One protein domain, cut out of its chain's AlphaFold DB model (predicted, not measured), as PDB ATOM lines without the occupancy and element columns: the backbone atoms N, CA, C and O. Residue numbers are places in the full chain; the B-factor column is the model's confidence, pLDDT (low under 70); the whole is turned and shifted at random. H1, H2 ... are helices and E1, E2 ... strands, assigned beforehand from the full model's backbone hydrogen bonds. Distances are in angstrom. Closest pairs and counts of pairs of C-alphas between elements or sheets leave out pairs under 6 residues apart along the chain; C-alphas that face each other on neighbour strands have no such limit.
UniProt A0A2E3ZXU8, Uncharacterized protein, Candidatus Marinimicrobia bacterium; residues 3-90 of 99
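AT A GLANCE: This is residues 3 to 90 of the 99 residues of an uncharacterized protein of Candidatus Marinimicrobia bacterium (UniProt A0A2E3ZXU8). A twisted wall of three antiparallel strands, E1, E3 and E4, is covered on one face by short helices and loops, with no named helix over its other face. H2 stands up from the wall above E1, H4 is on the same face near E4, and E2, H3 and H1 lie farther out, H1 farthest from the mean of the C-alphas. The printed part has 88 residues with four named helices and four named strands, in the order H1 E1 H2 E2 H3 E3 E4 H4; the sheet's order is E1 - E3 - E4. The class is mixed, helices and strands. The whole is compact, with a radius of gyration of the C-alphas of 12.4 A and spans of 35 by 29 by 21 A.

HOW THE PARTS SIT: H1, residues 5 to 9, is not on the sheet; its closest C-alpha pair with E2, residues 43 to 46, is Tyr 7 and Lys 43, 5.9 A apart. E1, residues 14 to 20, is an edge strand, antiparallel to the inner strand E3, residues 59 to 65, at 164 degrees; N 16 and O 63 are 2.9 A apart and N 63 and O 17 2.8 A, both within hydrogen-bond range. H2, residues 27 to 34, is on the sheet over E1 at a height of 7.9 A and stands up from it, its line rising 46 degrees; the closest C-alphas of H2 and E1 are those of Thr 27 and Ala 18, 4.4 A apart. E2 pairs with no named strand, but its residues 45 to 46 pair antiparallel with residues 84 to 85. H3, residues 47 to 51, is not on the sheet; H2 and H3 are close but not clearly touching, with the C-alphas of Val 33 and Ile 50 closest at 7.3 A. E3 and E4, residues 71 to 77, form a hairpin, antiparallel at 167 degrees, with N 64 and O 72 2.8 A apart. H4, residues 87 to 90, is on the same face as H2 and only just over E4, on which 3 of its 4 C-alphas fall; the closest C-alphas are those of Phe 74 and Ala 90, 5.9 A apart. In H1, H2 and H3 every O i to N i+4 pair is within hydrogen-bond range; H4 is too short for such a pair.

IN THESE COORDINATES: H1 begins at C-alpha 5, (123.464, 124.337, 123.670). E1 measures 18.3 A from first to last C-alpha, H2 10.1 A, E3 20.9 A and E4 20.5 A. E3 begins at C-alpha 59, (121.397, 98.366, 132.986), and H4 ends at C-alpha 90, (129.588, 109.845, 133.603).

THE WHOLE: The two C-alphas farthest apart are those of Thr 54 and Asp 68, at 37.5 A. The sheet is twisted, its C-alphas lying up to 4.1 A off their best plane. The printed part has no cut and no long link. The mean pLDDT of the printed part is 93.3, and residues 89 to 90 are under 70.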
ATOM      1  N   HIS A   3     116.436 120.331 123.514       96.19
ATOM      2  CA  HIS A   3     117.622 120.941 122.926       96.19
ATOM      3  C   HIS A   3     118.585 121.388 124.035       96.19
ATOM      4  O   HIS A   3     118.153 121.817 125.106       96.19
ATOM      5  N   SER A   4     119.887 121.269 123.786       93.94
ATOM      6  CA  SER A   4     120.929 121.670 124.722       93.94
ATOM      7  C   SER A   4     122.088 122.312 123.973       93.94
ATOM      8  O   SER A   4     122.789 121.643 123.215       93.94
ATOM      9  N   GLU A   5     122.341 123.591 124.250       93.19
ATOM     10  CA  GLU A   5     123.464 124.337 123.670       93.19
ATOM     11  C   GLU A   5     124.818 123.682 123.976       93.19
ATOM     12  O   GLU A   5     125.722 123.674 123.137       93.19
ATOM     13  N   TYR A   6     124.951 123.078 125.162       90.44
ATOM     14  CA  TYR A   6     126.137 122.310 125.530       90.44
ATOM     15  C   TYR A   6     126.365 121.148 124.555       90.44
ATOM     16  O   TYR A   6     127.455 121.011 124.000       90.44
ATOM     17  N   TYR A   7     125.336 120.334 124.293       91.38
ATOM     18  CA  TYR A   7     125.456 119.198 123.377       91.38
ATOM     19  C   TYR A   7     125.545 119.606 121.910       91.38
ATOM     20  O   TYR A   7     126.193 118.913 121.130       91.38
ATOM     21  N   GLU A   8     124.956 120.736 121.522       93.38
ATOM     22  CA  GLU A   8     125.082 121.269 120.161       93.38
ATOM     23  C   GLU A   8     126.562 121.488 119.803       93.38
ATOM     24  O   GLU A   8     127.026 121.113 118.718       93.38
ATOM     25  N   ASN A   9     127.330 121.990 120.773       90.94
ATOM     26  CA  ASN A   9     128.756 122.283 120.647       90.94
ATOM     27  C   ASN A   9     129.677 121.134 121.097       90.94
ATOM     28  O   ASN A   9     130.861 121.127 120.765       90.94
ATOM     29  N   TYR A  10     129.152 120.134 121.808       89.31
ATOM     30  CA  TYR A  10     129.912 118.962 122.245       89.31
ATOM     31  C   TYR A  10     130.393 118.128 121.051       89.31
ATOM     32  O   TYR A  10     129.657 117.899 120.093       89.31
ATOM     33  N   ARG A  11     131.630 117.629 121.102       89.25
ATOM     34  CA  ARG A  11     132.172 116.670 120.128       89.25
ATOM     35  C   ARG A  11     132.879 115.562 120.883       89.25
ATOM     36  O   ARG A  11     133.980 115.746 121.396       89.25
ATOM     37  N   GLY A  12     132.216 114.424 120.987       88.94
ATOM     38  CA  GLY A  12     132.730 113.300 121.742       88.94
ATOM     39  C   GLY A  12     133.548 112.314 120.913       88.94
ATOM     40  O   GLY A  12     133.671 112.390 119.688       88.94
ATOM     41  N   ARG A  13     134.114 111.347 121.634       91.19
ATOM     42  CA  ARG A  13     134.894 110.228 121.090       91.19
ATOM     43  C   ARG A  13     134.000 109.259 120.319       91.19
ATOM     44  O   ARG A  13     132.788 109.258 120.512       91.19
ATOM     45  N   SER A  14     134.594 108.412 119.486       93.06
ATOM     46  CA  SER A  14     133.849 107.417 118.712       93.06
ATOM     47  C   SER A  14     133.274 106.339 119.626       93.06
ATOM     48  O   SER A  14     134.025 105.722 120.379       93.06
ATOM     49  N   LEU A  15     131.963 106.096 119.536       95.06
ATOM     50  CA  LEU A  15     131.306 104.967 120.194       95.06
ATOM     51  C   LEU A  15     131.725 103.665 119.503       95.06
ATOM     52  O   LEU A  15     131.472 103.492 118.307       95.06
ATOM     53  N   THR A  16     132.323 102.747 120.255       96.06
ATOM     54  CA  THR A  16     132.781 101.450 119.734       96.06
ATOM     55  C   THR A  16     131.922 100.287 120.191       96.06
ATOM     56  O   THR A  16     131.809  99.315 119.451       96.06
ATOM     57  N   LYS A  17     131.294 100.384 121.366       97.19
ATOM     58  CA  LYS A  17     130.416  99.337 121.893       97.19
ATOM     59  C   LYS A  17     129.353  99.928 122.810       97.19
ATOM     60  O   LYS A  17     129.647 100.825 123.595       97.19
ATOM     61  N   ALA A  18     128.142  99.393 122.756       97.69
ATOM     62  CA  ALA A  18     127.147  99.584 123.798       97.69
ATOM     63  C   ALA A  18     126.360  98.294 124.042       97.69
ATOM     64  O   ALA A  18     126.007  97.587 123.099       97.69
ATOM     65  N   THR A  19     126.072  97.998 125.306       98.25
ATOM     66  CA  THR A  19     125.281  96.827 125.706       98.25
ATOM     67  C   THR A  19     124.160  97.221 126.654       98.25
ATOM     68  O   THR A  19     124.287  98.199 127.387       98.25
ATOM     69  N   TYR A  20     123.079  96.447 126.639       97.69
ATOM     70  CA  TYR A  20     121.895  96.606 127.477       97.69
ATOM     71  C   TYR A  20     121.605  95.303 128.220       97.69
ATOM     72  O   TYR A  20     121.592  94.235 127.593       97.69
ATOM     73  N   ASN A  21     121.405  95.375 129.536       96.44
ATOM     74  CA  ASN A  21     121.342  94.223 130.439       96.44
ATOM     75  C   ASN A  21     122.504  93.247 130.208       96.44
ATOM     76  O   ASN A  21     122.314  92.034 130.146       96.44
ATOM     77  N   GLN A  22     123.701  93.800 129.983       92.75
ATOM     78  CA  GLN A  22     124.977  93.107 129.726       92.75
ATOM     79  C   GLN A  22     125.062  92.225 128.463       92.75
ATOM     80  O   GLN A  22     126.165  91.995 127.963       92.75
ATOM     81  N   VAL A  23     123.940  91.751 127.920       93.94
ATOM     82  CA  VAL A  23     123.905  90.730 126.860       93.94
ATOM     83  C   VAL A  23     123.447  91.267 125.509       93.94
ATOM     84  O   VAL A  23     123.869  90.752 124.475       93.94
ATOM     85  N   ASN A  24     122.608  92.305 125.490       96.25
ATOM     86  CA  ASN A  24     122.035  92.811 124.247       96.25
ATOM     87  C   ASN A  24     122.941  93.887 123.655       96.25
ATOM     88  O   ASN A  24     123.133  94.934 124.271       96.25
ATOM     89  N   ASP A  25     123.477  93.662 122.457       97.88
ATOM     90  CA  ASP A  25     124.211  94.696 121.727       97.88
ATOM     91  C   ASP A  25     123.241  95.781 121.236       97.88
ATOM     92  O   ASP A  25     122.297  95.517 120.489       97.88
ATOM     93  N   ILE A  26     123.479  97.013 121.675       97.94
ATOM     94  CA  ILE A  26     122.701  98.201 121.309       97.94
ATOM     95  C   ILE A  26     123.587  99.281 120.678       97.94
ATOM     96  O   ILE A  26     123.220 100.458 120.651       97.94
ATOM     97  N   THR A  27     124.757  98.910 120.156       98.12
ATOM     98  CA  THR A  27     125.765  99.843 119.635       98.12
ATOM     99  C   THR A  27     125.203 100.729 118.527       98.12
ATOM    100  O   THR A  27     125.346 101.947 118.600       98.12
ATOM    101  N   GLU A  28     124.504 100.164 117.537       98.12
ATOM    102  CA  GLU A  28     123.894 100.957 116.455       98.12
ATOM    103  C   GLU A  28     122.794 101.889 116.965       98.12
ATOM    104  O   GLU A  28     122.688 103.041 116.544       98.12
ATOM    105  N   LYS A  29     121.994 101.414 117.923       97.69
ATOM    106  CA  LYS A  29     120.923 102.198 118.538       97.69
ATOM    107  C   LYS A  29     121.488 103.433 119.240       97.69
ATOM    108  O   LYS A  29     121.037 104.546 118.975       97.69
ATOM    109  N   ILE A  30     122.517 103.253 120.070       97.38
ATOM    110  CA  ILE A  30     123.195 104.370 120.736       97.38
ATOM    111  C   ILE A  30     123.931 105.244 119.723       97.38
ATOM    112  O   ILE A  30     123.880 106.461 119.853       97.38
ATOM    113  N   ARG A  31     124.544 104.680 118.677       97.50
ATOM    114  CA  ARG A  31     125.200 105.466 117.618       97.50
ATOM    115  C   ARG A  31     124.224 106.397 116.905       97.50
ATOM    116  O   ARG A  31     124.563 107.552 116.657       97.50
ATOM    117  N   ASN A  32     123.010 105.932 116.625       97.38
ATOM    118  CA  ASN A  32     121.971 106.760 116.019       97.38
ATOM    119  C   ASN A  32     121.587 107.931 116.930       97.38
ATOM    120  O   ASN A  32     121.550 109.069 116.467       97.38
ATOM    121  N   VAL A  33     121.385 107.674 118.226       96.88
ATOM    122  CA  VAL A  33     121.102 108.717 119.231       96.88
ATOM    123  C   VAL A  33     122.287 109.677 119.395       96.88
ATOM    124  O   VAL A  33     122.110 110.888 119.507       96.88
ATOM    125  N   TYR A  34     123.511 109.154 119.348       95.25
ATOM    126  CA  TYR A  34     124.743 109.926 119.456       95.25
ATOM    127  C   TYR A  34     124.980 110.836 118.241       95.25
ATOM    128  O   TYR A  34     125.516 111.940 118.370       95.25
ATOM    129  N   GLY A  35     124.509 110.398 117.074       95.62
ATOM    130  CA  GLY A  35     124.530 111.141 115.825       95.62
ATOM    131  C   GLY A  35     125.903 111.175 115.154       95.62
ATOM    132  O   GLY A  35     126.945 110.992 115.776       95.62
ATOM    133  N   LYS A  36     125.905 111.488 113.854       95.06
ATOM    134  CA  LYS A  36     127.111 111.543 113.000       95.06
ATOM    135  C   LYS A  36     128.216 112.487 113.497       95.06
ATOM    136  O   LYS A  36     129.368 112.335 113.114       95.06
ATOM    137  N   ASN A  37     127.850 113.471 114.317       94.00
ATOM    138  CA  ASN A  37     128.767 114.466 114.869       94.00
ATOM    139  C   ASN A  37     129.273 114.084 116.270       94.00
ATOM    140  O   ASN A  37     129.962 114.894 116.890       94.00
ATOM    141  N   ASN A  38     128.919 112.896 116.783       93.44
ATOM    142  CA  ASN A  38     129.248 112.442 118.134       93.44
ATOM    143  C   ASN A  38     128.825 113.462 119.204       93.44
ATOM    144  O   ASN A  38     129.583 113.779 120.122       93.44
ATOM    145  N   ASN A  39     127.632 114.036 119.045       93.50
ATOM    146  CA  ASN A  39     127.178 115.186 119.822       93.50
ATOM    147  C   ASN A  39     125.806 114.987 120.478       93.50
ATOM    148  O   ASN A  39     125.155 115.955 120.862       93.50
ATOM    149  N   TRP A  40     125.333 113.739 120.550       94.44
ATOM    150  CA  TRP A  40     123.985 113.396 121.024       94.44
ATOM    151  C   TRP A  40     122.882 114.146 120.262       94.44
ATOM    152  O   TRP A  40     121.805 114.414 120.790       94.44
ATOM    153  N   GLN A  41     123.185 114.511 119.010       95.38
ATOM    154  CA  GLN A  41     122.360 115.342 118.137       95.38
ATOM    155  C   GLN A  41     121.926 116.683 118.757       95.38
ATOM    156  O   GLN A  41     120.838 117.162 118.444       95.38
ATOM    157  N   GLY A  42     122.741 117.280 119.636       94.50
ATOM    158  CA  GLY A  42     122.436 118.582 120.241       94.50
ATOM    159  C   GLY A  42     121.333 118.542 121.299       94.50
ATOM    160  O   GLY A  42     120.644 119.538 121.530       94.50
ATOM    161  N   LYS A  43     121.107 117.372 121.908       95.62
ATOM    162  CA  LYS A  43     119.972 117.137 122.803       95.62
ATOM    163  C   LYS A  43     120.383 116.442 124.090       95.62
ATOM    164  O   LYS A  43     121.277 115.600 124.105       95.62
ATOM    165  N   LEU A  44     119.644 116.755 125.148       94.31
ATOM    166  CA  LEU A  44     119.590 115.961 126.364       94.31
ATOM    167  C   LEU A  44     118.395 115.003 126.255       94.31
ATOM    168  O   LEU A  44     117.245 115.425 126.093       94.31
ATOM    169  N   TRP A  45     118.687 113.709 126.287       96.25
ATOM    170  CA  TRP A  45     117.717 112.630 126.102       96.25
ATOM    171  C   TRP A  45     117.249 112.108 127.454       96.25
ATOM    172  O   TRP A  45     118.035 112.091 128.392       96.25
ATOM    173  N   MET A  46     116.001 111.668 127.570       97.19
ATOM    174  CA  MET A  46     115.565 110.866 128.717       97.19
ATOM    175  C   MET A  46     115.854 109.388 128.465       97.19
ATOM    176  O   MET A  46     115.880 108.943 127.312       97.19
ATOM    177  N   TYR A  47     116.013 108.606 129.530       97.44
ATOM    178  CA  TYR A  47     116.217 107.164 129.402       97.44
ATOM    179  C   TYR A  47     115.113 106.477 128.598       97.44
ATOM    180  O   TYR A  47     115.432 105.661 127.735       97.44
ATOM    181  N   LYS A  48     113.841 106.843 128.787       97.69
ATOM    182  CA  LYS A  48     112.712 106.268 128.038       97.69
ATOM    183  C   LYS A  48     112.786 106.491 126.531       97.69
ATOM    184  O   LYS A  48     112.351 105.648 125.757       97.69
ATOM    185  N   GLU A  49     113.394 107.588 126.096       97.62
ATOM    186  CA  GLU A  49     113.513 107.919 124.671       97.62
ATOM    187  C   GLU A  49     114.615 107.125 123.983       97.62
ATOM    188  O   GLU A  49     114.552 106.873 122.782       97.62
ATOM    189  N   ILE A  50     115.629 106.731 124.753       96.69
ATOM    190  CA  ILE A  50     116.698 105.870 124.272       96.69
ATOM    191  C   ILE A  50     116.248 104.422 124.404       96.69
ATOM    192  O   ILE A  50     116.194 103.699 123.421       96.69
ATOM    193  N   PHE A  51     115.914 103.972 125.606       96.44
ATOM    194  CA  PHE A  51     115.779 102.560 125.945       96.44
ATOM    195  C   PHE A  51     114.342 102.028 125.852       96.44
ATOM    196  O   PHE A  51     114.172 100.825 125.683       96.44
ATOM    197  N   GLY A  52     113.337 102.907 125.804       96.38
ATOM    198  CA  GLY A  52     111.911 102.570 125.770       96.38
ATOM    199  C   GLY A  52     111.221 102.834 127.111       96.38
ATOM    200  O   GLY A  52     111.875 102.962 128.139       96.38
ATOM    201  N   GLU A  53     109.887 102.897 127.117       97.44
ATOM    202  CA  GLU A  53     109.092 103.251 128.311       97.44
ATOM    203  C   GLU A  53     109.277 102.281 129.492       97.44
ATOM    204  O   GLU A  53     109.141 102.672 130.647       97.44
ATOM    205  N   THR A  54     109.626 101.022 129.228       96.12
ATOM    206  CA  THR A  54     109.748  99.967 130.247       96.12
ATOM    207  C   THR A  54     111.186  99.727 130.711       96.12
ATOM    208  O   THR A  54     111.462  98.671 131.263       96.12
ATOM    209  N   CYS A  55     112.106 100.671 130.487       96.75
ATOM    210  CA  CYS A  55     113.536 100.493 130.773       96.75
ATOM    211  C   CYS A  55     113.923 100.577 132.258       96.75
ATOM    212  O   CYS A  55     115.094 100.452 132.608       96.75
ATOM    213  N   LYS A  56     112.964 100.833 133.150       97.62
ATOM    214  CA  LYS A  56     113.228 100.913 134.586       97.62
ATOM    215  C   LYS A  56     113.653  99.547 135.129       97.62
ATOM    216  O   LYS A  56     112.930  98.569 134.975       97.62
ATOM    217  N   GLY A  57     114.768  99.521 135.850       97.44
ATOM    218  CA  GLY A  57     115.373  98.309 136.395       97.44
ATOM    219  C   GLY A  57     116.387  97.641 135.465       97.44
ATOM    220  O   GLY A  57     116.951  96.620 135.849       97.44
ATOM    221  N   ASP A  58     116.631  98.209 134.283       97.62
ATOM    222  CA  ASP A  58     117.632  97.719 133.341       97.62
ATOM    223  C   ASP A  58     118.979  98.446 133.506       97.62
ATOM    224  O   ASP A  58     119.052  99.582 133.994       97.62
ATOM    225  N   ASP A  59     120.053  97.798 133.056       96.75
ATOM    226  CA  ASP A  59     121.397  98.366 132.986       96.75
ATOM    227  C   ASP A  59     121.857  98.617 131.547       96.75
ATOM    228  O   ASP A  59     121.405  97.995 130.581       96.75
ATOM    229  N   PHE A  60     122.786  99.553 131.390       96.75
ATOM    230  CA  PHE A  60     123.453  99.795 130.122       96.75
ATOM    231  C   PHE A  60     124.934 100.091 130.326       96.75
ATOM    232  O   PHE A  60     125.373 100.626 131.344       96.75
ATOM    233  N   TYR A  61     125.709  99.813 129.288       96.38
ATOM    234  CA  TYR A  61     127.128 100.127 129.194       96.38
ATOM    235  C   TYR A  61     127.405 100.777 127.845       96.38
ATOM    236  O   TYR A  61     126.857 100.363 126.824       96.38
ATOM    237  N   CYS A  62     128.260 101.792 127.830       95.88
ATOM    238  CA  CYS A  62     128.727 102.453 126.619       95.88
ATOM    239  C   CYS A  62     130.244 102.624 126.678       95.88
ATOM    240  O   CYS A  62     130.795 103.076 127.682       95.88
ATOM    241  N   GLU A  63     130.909 102.311 125.574       94.81
ATOM    242  CA  GLU A  63     132.355 102.361 125.402       94.81
ATOM    243  C   GLU A  63     132.724 103.218 124.197       94.81
ATOM    244  O   GLU A  63     132.137 103.120 123.115       94.81
ATOM    245  N   PHE A  64     133.755 104.028 124.392       93.19
ATOM    246  CA  PHE A  64     134.270 104.976 123.430       93.19
ATOM    247  C   PHE A  64     135.785 104.860 123.366       93.19
ATOM    248  O   PHE A  64     136.450 104.691 124.390       93.19
ATOM    249  N   HIS A  65     136.337 105.057 122.177       91.19
ATOM    250  CA  HIS A  65     137.780 105.134 121.985       91.19
ATOM    251  C   HIS A  65     138.178 106.504 121.441       91.19
ATOM    252  O   HIS A  65     137.553 107.039 120.519       91.19
ATOM    253  N   SER A  66     139.217 107.096 122.026       86.69
ATOM    254  CA  SER A  66     139.900 108.250 121.437       86.69
ATOM    255  C   SER A  66     140.877 107.816 120.348       86.69
ATOM    256  O   SER A  66     141.248 106.650 120.233       86.69
ATOM    257  N   LYS A  67     141.308 108.787 119.535       85.31
ATOM    258  CA  LYS A  67     142.265 108.569 118.440       85.31
ATOM    259  C   LYS A  67     143.619 108.032 118.921       85.31
ATOM    260  O   LYS A  67     144.288 107.341 118.166       85.31
ATOM    261  N   ASP A  68     143.997 108.329 120.165       86.56
ATOM    262  CA  ASP A  68     145.204 107.818 120.829       86.56
ATOM    263  C   ASP A  68     145.052 106.378 121.364       86.56
ATOM    264  O   ASP A  68     145.956 105.860 122.014       86.56
ATOM    265  N   GLY A  69     143.906 105.731 121.120       83.69
ATOM    266  CA  GLY A  69     143.622 104.361 121.539       83.69
ATOM    267  C   GLY A  69     143.128 104.216 122.980       83.69
ATOM    268  O   GLY A  69     142.887 103.091 123.419       83.69
ATOM    269  N   ARG A  70     142.944 105.306 123.743       88.06
ATOM    270  CA  ARG A  70     142.417 105.193 125.112       88.06
ATOM    271  C   ARG A  70     140.939 104.827 125.115       88.06
ATOM    272  O   ARG A  70     140.123 105.415 124.403       88.06
ATOM    273  N   LYS A  71     140.604 103.874 125.984       90.56
ATOM    274  CA  LYS A  71     139.235 103.436 126.243       90.56
ATOM    275  C   LYS A  71     138.591 104.286 127.331       90.56
ATOM    276  O   LYS A  71     139.111 104.382 128.439       90.56
ATOM    277  N   HIS A  72     137.425 104.834 127.023       88.94
ATOM    278  CA  HIS A  72     136.542 105.523 127.953       88.94
ATOM    279  C   HIS A  72     135.220 104.777 127.992       88.94
ATOM    280  O   HIS A  72     134.716 104.360 126.954       88.94
ATOM    281  N   TRP A  73     134.644 104.612 129.170       92.06
ATOM    282  CA  TRP A  73     133.380 103.910 129.293       92.06
ATOM    283  C   TRP A  73     132.566 104.477 130.438       92.06
ATOM    284  O   TRP A  73     133.103 105.110 131.348       92.06
ATOM    285  N   PHE A  74     131.268 104.239 130.367       92.25
ATOM    286  CA  PHE A  74     130.362 104.441 131.477       92.25
ATOM    287  C   PHE A  74     129.326 103.327 131.503       92.25
ATOM    288  O   PHE A  74     129.015 102.708 130.482       92.25
ATOM    289  N   HIS A  75     128.812 103.087 132.696       92.44
ATOM    290  CA  HIS A  75     127.761 102.127 132.979       92.44
ATOM    291  C   HIS A  75     126.711 102.818 133.845       92.44
ATOM    292  O   HIS A  75     127.067 103.637 134.697       92.44
ATOM    293  N   GLY A  76     125.440 102.498 133.638       93.38
ATOM    294  CA  GLY A  76     124.345 103.037 134.433       93.38
ATOM    295  C   GLY A  76     123.246 102.009 134.652       93.38
ATOM    296  O   GLY A  76     123.051 101.114 133.837       93.38
ATOM    297  N   PHE A  77     122.537 102.175 135.763       96.00
ATOM    298  CA  PHE A  77     121.314 101.455 136.097       96.00
ATOM    299  C   PHE A  77     120.151 102.450 136.069       96.00
ATOM    300  O   PHE A  77     120.281 103.560 136.591       96.00
ATOM    301  N   ILE A  78     119.046 102.090 135.424       96.69
ATOM    302  CA  ILE A  78     117.923 103.000 135.185       96.69
ATOM    303  C   ILE A  78     116.908 102.860 136.324       96.69
ATOM    304  O   ILE A  78     116.058 101.972 136.317       96.69
ATOM    305  N   GLU A  79     116.966 103.759 137.305       97.00
ATOM    306  CA  GLU A  79     115.985 103.801 138.406       97.00
ATOM    307  C   GLU A  79     114.713 104.580 138.042       97.00
ATOM    308  O   GLU A  79     113.614 104.274 138.521       97.00
ATOM    309  N   ASP A  80     114.865 105.570 137.165       96.94
ATOM    310  CA  ASP A  80     113.814 106.448 136.669       96.94
ATOM    311  C   ASP A  80     113.952 106.591 135.149       96.94
ATOM    312  O   ASP A  80     114.979 107.041 134.646       96.94
ATOM    313  N   ASN A  81     112.922 106.194 134.405       96.31
ATOM    314  CA  ASN A  81     112.930 106.254 132.945       96.31
ATOM    315  C   ASN A  81     112.783 107.698 132.415       96.31
ATOM    316  O   ASN A  81     113.107 107.960 131.253       96.31
ATOM    317  N   GLU A  82     112.346 108.649 133.245       96.81
ATOM    318  CA  GLU A  82     112.257 110.074 132.905       96.81
ATOM    319  C   GLU A  82     113.542 110.842 133.227       96.81
ATOM    320  O   GLU A  82     113.711 111.984 132.796       96.81
ATOM    321  N   GLN A  83     114.490 110.212 133.925       95.12
ATOM    322  CA  GLN A  83     115.781 110.821 134.199       95.12
ATOM    323  C   GLN A  83     116.540 111.097 132.893       95.12
ATOM    324  O   GLN A  83     116.576 110.294 131.953       95.12
ATOM    325  N   TYR A  84     117.189 112.260 132.856       94.50
ATOM    326  CA  TYR A  84     118.022 112.658 131.735       94.50
ATOM    327  C   TYR A  84     119.331 111.863 131.672       94.50
ATOM    328  O   TYR A  84     120.118 111.815 132.618       94.50
ATOM    329  N   PHE A  85     119.596 111.319 130.492       92.38
ATOM    330  CA  PHE A  85     120.841 110.691 130.100       92.38
ATOM    331  C   PHE A  85     121.915 111.751 129.833       92.38
ATOM    332  O   PHE A  85     121.890 112.434 128.807       92.38
ATOM    333  N   ASN A  86     122.866 111.888 130.763       85.69
ATOM    334  CA  ASN A  86     123.914 112.915 130.717       85.69
ATOM    335  C   ASN A  86     125.347 112.325 130.688       85.69
ATOM    336  O   ASN A  86     126.096 112.433 131.663       85.69
ATOM    337  N   PRO A  87     125.750 111.668 129.584       76.25
ATOM    338  CA  PRO A  87     126.976 110.867 129.507       76.25
ATOM    339  C   PRO A  87     128.326 111.589 129.736       76.25
ATOM    340  O   PRO A  87     129.240 110.951 130.266       76.25
ATOM    341  N   PRO A  88     128.522 112.886 129.422       70.50
ATOM    342  CA  PRO A  88     129.758 113.609 129.726       70.50
ATOM    343  C   PRO A  88     129.992 113.829 131.223       70.50
ATOM    344  O   PRO A  88     131.129 114.071 131.607       70.50
ATOM    345  N   LEU A  89     128.962 113.719 132.073       65.94
ATOM    346  CA  LEU A  89     129.157 113.669 133.529       65.94
ATOM    347  C   LEU A  89     129.626 112.285 134.000       65.94
ATOM    348  O   LEU A  89     130.300 112.178 135.019       65.94
ATOM    349  N   ALA A  90     129.275 111.230 133.260       60.38
ATOM    350  CA  ALA A  90     129.588 109.845 133.603       60.38
ATOM    351  C   ALA A  90     130.952 109.379 133.067       60.38
ATOM    352  O   ALA A  90     131.474 108.355 133.503       60.38
TER     353      ALA A  90